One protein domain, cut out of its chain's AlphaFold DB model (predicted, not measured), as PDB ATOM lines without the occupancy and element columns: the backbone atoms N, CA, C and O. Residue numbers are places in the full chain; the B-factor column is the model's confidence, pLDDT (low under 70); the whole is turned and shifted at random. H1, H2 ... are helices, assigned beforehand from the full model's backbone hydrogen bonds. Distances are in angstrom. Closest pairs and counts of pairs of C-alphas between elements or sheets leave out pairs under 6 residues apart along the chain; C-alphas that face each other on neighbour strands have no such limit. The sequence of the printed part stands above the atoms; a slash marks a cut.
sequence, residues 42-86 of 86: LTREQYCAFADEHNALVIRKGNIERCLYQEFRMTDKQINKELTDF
ATOM      1  N   LEU A  42     -15.283  10.084  -8.830       89.25
ATOM      2  CA  LEU A  42     -14.395   9.042  -8.319       89.25
ATOM      3  C   LEU A  42     -13.322   9.632  -7.409       89.25
ATOM      4  O   LEU A  42     -12.686  10.634  -7.742       89.25
ATOM      5  N   THR A  43     -13.063   8.959  -6.292       92.19
ATOM      6  CA  THR A  43     -11.826   9.170  -5.539       92.19
ATOM      7  C   THR A  43     -10.630   8.665  -6.349       92.19
ATOM      8  O   THR A  43     -10.769   7.860  -7.274       92.19
ATOM      9  N   ARG A  44      -9.418   9.097  -5.983       90.81
ATOM     10  CA  ARG A  44      -8.179   8.604  -6.607       90.81
ATOM     11  C   ARG A  44      -8.068   7.077  -6.545       90.81
ATOM     12  O   ARG A  44      -7.682   6.457  -7.527       90.81
ATOM     13  N   GLU A  45      -8.411   6.485  -5.404       93.19
ATOM     14  CA  GLU A  45      -8.362   5.033  -5.195       93.19
ATOM     15  C   GLU A  45      -9.349   4.300  -6.107       93.19
ATOM     16  O   GLU A  45      -8.978   3.326  -6.758       93.19
ATOM     17  N   GLN A  46     -10.578   4.812  -6.225       93.56
ATOM     18  CA  GLN A  46     -11.584   4.255  -7.131       93.56
ATOM     19  C   GLN A  46     -11.151   4.369  -8.592       93.56
ATOM     20  O   GLN A  46     -11.308   3.418  -9.353       93.56
ATOM     21  N   TYR A  47     -10.578   5.509  -8.984       93.56
ATOM     22  CA  TYR A  47     -10.051   5.694 -10.333       93.56
ATOM     23  C   TYR A  47      -8.948   4.677 -10.651       93.56
ATOM     24  O   TYR A  47      -9.013   4.026 -11.691       93.56
ATOM     25  N   CYS A  48      -7.969   4.504  -9.754       94.31
ATOM     26  CA  CYS A  48      -6.917   3.501  -9.929       94.31
ATOM     27  C   CYS A  48      -7.505   2.090 -10.058       94.31
ATOM     28  O   CYS A  48      -7.154   1.377 -10.992       94.31
ATOM     29  N   ALA A  49      -8.458   1.720  -9.196       94.69
ATOM     30  CA  ALA A  49      -9.106   0.411  -9.253       94.69
ATOM     31  C   ALA A  49      -9.828   0.167 -10.592       94.69
ATOM     32  O   ALA A  49      -9.673  -0.895 -11.191       94.69
ATOM     33  N   PHE A  50     -10.572   1.155 -11.103       94.38
ATOM     34  CA  PHE A  50     -11.227   1.049 -12.409       94.38
ATOM     35  C   PHE A  50     -10.228   1.020 -13.572       94.38
ATOM     36  O   PHE A  50     -10.456   0.312 -14.552       94.38
ATOM     37  N   ALA A  51      -9.120   1.759 -13.486       94.56
ATOM     38  CA  ALA A  51      -8.071   1.728 -14.501       94.56
ATOM     39  C   ALA A  51      -7.370   0.357 -14.551       94.56
ATOM     40  O   ALA A  51      -7.152  -0.188 -15.637       94.56
ATOM     41  N   ASP A  52      -7.083  -0.232 -13.389       96.56
ATOM     42  CA  ASP A  52      -6.504  -1.572 -13.282       96.56
ATOM     43  C   ASP A  52      -7.476  -2.639 -13.801       96.56
ATOM     44  O   ASP A  52      -7.087  -3.504 -14.594       96.56
ATOM     45  N   GLU A  53      -8.759  -2.541 -13.435       97.00
ATOM     46  CA  GLU A  53      -9.814  -3.413 -13.955       97.00
ATOM     47  C   GLU A  53      -9.920  -3.306 -15.485       97.00
ATOM     48  O   GLU A  53      -9.936  -4.325 -16.179       97.00
ATOM     49  N   HIS A  54      -9.928  -2.087 -16.031       96.94
ATOM     50  CA  HIS A  54      -9.959  -1.854 -17.473       96.94
ATOM     51  C   HIS A  54      -8.780  -2.541 -18.176       96.94
ATOM     52  O   HIS A  54      -8.978  -3.277 -19.145       96.94
ATOM     53  N   ASN A  55      -7.557  -2.364 -17.670       96.81
ATOM     54  CA  ASN A  55      -6.359  -2.987 -18.235       96.81
ATOM     55  C   ASN A  55      -6.435  -4.521 -18.201       96.81
ATOM     56  O   ASN A  55      -6.161  -5.179 -19.210       96.81
ATOM     57  N   ALA A  56      -6.871  -5.099 -17.080       97.81
ATOM     58  CA  ALA A  56      -7.056  -6.541 -16.947       97.81
ATOM     59  C   ALA A  56      -8.096  -7.083 -17.942       97.81
ATOM     60  O   ALA A  56      -7.884  -8.122 -18.579       97.81
ATOM     61  N   LEU A  57      -9.205  -6.365 -18.129       97.75
ATOM     62  CA  LEU A  57     -10.247  -6.738 -19.079       97.75
ATOM     63  C   LEU A  57      -9.789  -6.613 -20.538       97.75
ATOM     64  O   LEU A  57     -10.130  -7.482 -21.339       97.75
ATOM     65  N   VAL A  58      -8.992  -5.598 -20.893       97.31
ATOM     66  CA  VAL A  58      -8.400  -5.466 -22.240       97.31
ATOM     67  C   VAL A  58      -7.490  -6.656 -22.550       97.31
ATOM     68  O   VAL A  58      -7.610  -7.259 -23.619       97.31
ATOM     69  N   ILE A  59      -6.632  -7.048 -21.603       97.44
ATOM     70  CA  ILE A  59      -5.761  -8.224 -21.750       97.44
ATOM     71  C   ILE A  59      -6.607  -9.493 -21.910       97.44
ATOM     72  O   ILE A  59      -6.382 -10.286 -22.826       97.44
ATOM     73  N   ARG A  60      -7.623  -9.673 -21.056       97.38
ATOM     74  CA  ARG A  60      -8.523 -10.833 -21.116       97.38
ATOM     75  C   ARG A  60      -9.279 -10.903 -22.442       97.38
ATOM     76  O   ARG A  60      -9.343 -11.979 -23.033       97.38
ATOM     77  N   LYS A  61      -9.808  -9.776 -22.925       97.38
ATOM     78  CA  LYS A  61     -10.466  -9.659 -24.233       97.38
ATOM     79  C   LYS A  61      -9.532 -10.143 -25.345       97.38
ATOM     80  O   LYS A  61      -9.917 -11.024 -26.108       97.38
ATOM     81  N   GLY A  62      -8.300  -9.629 -25.383       96.75
ATOM     82  CA  GLY A  62      -7.311 -10.000 -26.398       96.75
ATOM     83  C   GLY A  62      -6.937 -11.486 -26.365       96.75
ATOM     84  O   GLY A  62      -6.782 -12.106 -27.417       96.75
ATOM     85  N   ASN A  63      -6.850 -12.088 -25.176       97.56
ATOM     86  CA  ASN A  63      -6.597 -13.524 -25.035       97.56
ATOM     87  C   ASN A  63      -7.757 -14.373 -25.579       97.56
ATOM     88  O   ASN A  63      -7.515 -15.350 -26.285       97.56
ATOM     89  N   ILE A  64      -9.006 -13.990 -25.297       97.12
ATOM     90  CA  ILE A  64     -10.188 -14.704 -25.803       97.12
ATOM     91  C   ILE A  64     -10.290 -14.578 -27.329       97.12
ATOM     92  O   ILE A  64     -10.496 -15.581 -28.012       97.12
ATOM     93  N   GLU A  65     -10.111 -13.370 -27.868       95.94
ATOM     94  CA  GLU A  65     -10.109 -13.123 -29.316       95.94
ATOM     95  C   GLU A  65      -9.025 -13.960 -30.007       95.94
ATOM     96  O   GLU A  65      -9.313 -14.660 -30.977       95.94
ATOM     97  N   ARG A  66      -7.813 -14.020 -29.437       96.75
ATOM     98  CA  ARG A  66      -6.733 -14.882 -29.939       96.75
ATOM     99  C   ARG A  66      -7.121 -16.360 -29.972       96.75
ATOM    100  O   ARG A  66      -6.858 -17.009 -30.982       96.75
ATOM    101  N   CYS A  67      -7.755 -16.888 -28.923       96.56
ATOM    102  CA  CYS A  67      -8.261 -18.266 -28.921       96.56
ATOM    103  C   CYS A  67      -9.293 -18.491 -30.035       96.56
ATOM    104  O   CYS A  67      -9.209 -19.482 -30.754       96.56
ATOM    105  N   LEU A  68     -10.232 -17.561 -30.235       95.31
ATOM    106  CA  LEU A  68     -11.238 -17.656 -31.301       95.31
ATOM    107  C   LEU A  68     -10.607 -17.625 -32.704       95.31
ATOM    108  O   LEU A  68     -11.038 -18.371 -33.586       95.31
ATOM    109  N   TYR A  69      -9.555 -16.828 -32.904       95.44
ATOM    110  CA  TYR A  69      -8.811 -16.794 -34.164       95.44
ATOM    111  C   TYR A  69      -8.002 -18.072 -34.403       95.44
ATOM    112  O   TYR A  69      -8.050 -18.641 -35.489       95.44
ATOM    113  N   GLN A  70      -7.241 -18.524 -33.406       94.38
ATOM    114  CA  GLN A  70      -6.272 -19.608 -33.584       94.38
ATOM    115  C   GLN A  70      -6.928 -20.989 -33.551       94.38
ATOM    116  O   GLN A  70      -6.616 -21.834 -34.387       94.38
ATOM    117  N   GLU A  71      -7.846 -21.216 -32.611       93.38
ATOM    118  CA  GLU A  71      -8.468 -22.526 -32.398       93.38
ATOM    119  C   GLU A  71      -9.667 -22.741 -33.329       93.38
ATOM    120  O   GLU A  71      -9.850 -23.834 -33.859       93.38
ATOM    121  N   PHE A  72     -10.465 -21.694 -33.571       93.62
ATOM    122  CA  PHE A  72     -11.731 -21.795 -34.310       93.62
ATOM    123  C   PHE A  72     -11.715 -21.085 -35.668       93.62
ATOM    124  O   PHE A  72     -12.723 -21.106 -36.374       93.62
ATOM    125  N   ARG A  73     -10.585 -20.466 -36.050       93.69
ATOM    126  CA  ARG A  73     -10.396 -19.754 -37.331       93.69
ATOM    127  C   ARG A  73     -11.473 -18.706 -37.613       93.69
ATOM    128  O   ARG A  73     -11.807 -18.448 -38.769       93.69
ATOM    129  N   MET A  74     -12.037 -18.112 -36.562       95.31
ATOM    130  CA  MET A  74     -13.045 -17.071 -36.722       95.31
ATOM    131  C   MET A  74     -12.398 -15.779 -37.218       95.31
ATOM    132  O   MET A  74     -11.257 -15.474 -36.896       95.31
ATOM    133  N   THR A  75     -13.144 -14.995 -37.981       94.06
ATOM    134  CA  THR A  75     -12.777 -13.616 -38.334       94.06
ATOM    135  C   THR A  75     -13.456 -12.624 -37.396       94.06
ATOM    136  O   THR A  75     -14.495 -12.934 -36.810       94.06
ATOM    137  N   ASP A  76     -12.952 -11.390 -37.324       92.31
ATOM    138  CA  ASP A  76     -13.594 -10.309 -36.558       92.31
ATOM    139  C   ASP A  76     -15.066 -10.120 -36.918       92.31
ATOM    140  O   ASP A  76     -15.914  -9.950 -36.044       92.31
ATOM    141  N   LYS A  77     -15.392 -10.200 -38.215       92.56
ATOM    142  CA  LYS A  77     -16.771 -10.086 -38.702       92.56
ATOM    143  C   LYS A  77     -17.653 -11.213 -38.166       92.56
ATOM    144  O   LYS A  77     -18.776 -10.948 -37.753       92.56
ATOM    145  N   GLN A  78     -17.151 -12.448 -38.154       92.75
ATOM    146  CA  GLN A  78     -17.889 -13.595 -37.619       92.75
ATOM    147  C   GLN A  78     -18.054 -13.503 -36.104       92.75
ATOM    148  O   GLN A  78     -19.154 -13.731 -35.617       92.75
ATOM    149  N   ILE A  79     -17.002 -13.123 -35.372       93.12
ATOM    150  CA  ILE A  79     -17.086 -12.906 -33.922       93.12
ATOM    151  C   ILE A  79     -18.130 -11.828 -33.620       93.12
ATOM    152  O   ILE A  79     -19.016 -12.051 -32.806       93.12
ATOM    153  N   ASN A  80     -18.077 -10.682 -34.301       91.69
ATOM    154  CA  ASN A  80     -19.028  -9.594 -34.070       91.69
ATOM    155  C   ASN A  80     -20.468  -9.984 -34.418       91.69
ATOM    156  O   ASN A  80     -21.381  -9.616 -33.682       91.69
ATOM    157  N   LYS A  81     -20.675 -10.745 -35.500       91.94
ATOM    158  CA  LYS A  81     -21.995 -11.273 -35.852       91.94
ATOM    159  C   LYS A  81     -22.532 -12.185 -34.748       91.94
ATOM    160  O   LYS A  81     -23.605 -11.927 -34.222       91.94
ATOM    161  N   GLU A  82     -21.751 -13.181 -34.339       89.69
ATOM    162  CA  GLU A  82     -22.144 -14.135 -33.294       89.69
ATOM    163  C   GLU A  82     -22.441 -13.420 -31.969       89.69
ATOM    164  O   GLU A  82     -23.435 -13.708 -31.321       89.69
ATOM    165  N   LEU A  83     -21.645 -12.418 -31.587       90.06
ATOM    166  CA  LEU A  83     -21.900 -11.627 -30.378       90.06
ATOM    167  C   LEU A  83     -23.180 -10.775 -30.441       90.06
ATOM    168  O   LEU A  83     -23.681 -10.391 -29.386       90.06
ATOM    169  N   THR A  84     -23.668 -10.461 -31.645       85.38
ATOM    170  CA  THR A  84     -24.923  -9.719 -31.871       85.38
ATOM    171  C   THR A  84     -26.135 -10.651 -31.865       85.38
ATOM    172  O   THR A  84     -27.200 -10.253 -31.407       85.38
ATOM    173  N   ASP A  85     -25.963 -11.885 -32.350       74.50
ATOM    174  CA  ASP A  85     -27.015 -12.908 -32.426       74.50
ATOM    175  C   ASP A  85     -27.286 -13.594 -31.060       74.50
ATOM    176  O   ASP A  85     -28.278 -14.310 -30.906       74.50
ATOM    177  N   PHE A  86     -26.412 -13.374 -30.071       62.16
ATOM    178  CA  PHE A  86     -26.555 -13.783 -28.663       62.16
ATOM    179  C   PHE A  86     -27.369 -12.792 -27.836       62.16
ATOM    180  O   PHE A  86     -27.845 -13.207 -26.756       62.16
TER     181      PHE A  86
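This is residues 42 to 86 of the 86 residues of an uncharacterized protein of termite gut metagenome (UniProt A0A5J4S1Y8). One long helix, H1, makes the length of this model, and a short helix, H2, turns off sharply at its far end, so that the two make an L with one long and one short arm. The printed part has 45 residues, with two named helices in the order H1, H2 and no named strand; the class is all helix. The whole is extended, with a radius of gyration of the C-alphas of 14.7 A and spans of 42 by 21 by 12 A.

Find C-alpha 44 at (-8.179, 8.604, -6.607); from there H1, residues 44 to 72, runs 41.3 A to C-alpha 72 at (-11.731, -21.795, -34.310). Past a tight link of 3 residues, look for H2, residues 76 to 85, which ends at C-alpha 85 at (-27.015, -12.908, -32.426).

H1 and H2 stand about perpendicular, at 73 degrees. They are close but not clearly touching: their closest C-alphas, those of Leu 68 and Ile 79, are 8.0 A apart. In H1 and H2, every O i to N i+4 pair is within hydrogen-bond range.

Look at Thr 43 and Arg 73 for the two C-alphas farthest apart, 43.0 A. The printed part has no cut, and residue 86, the chain's last, is under 70 in pLDDT.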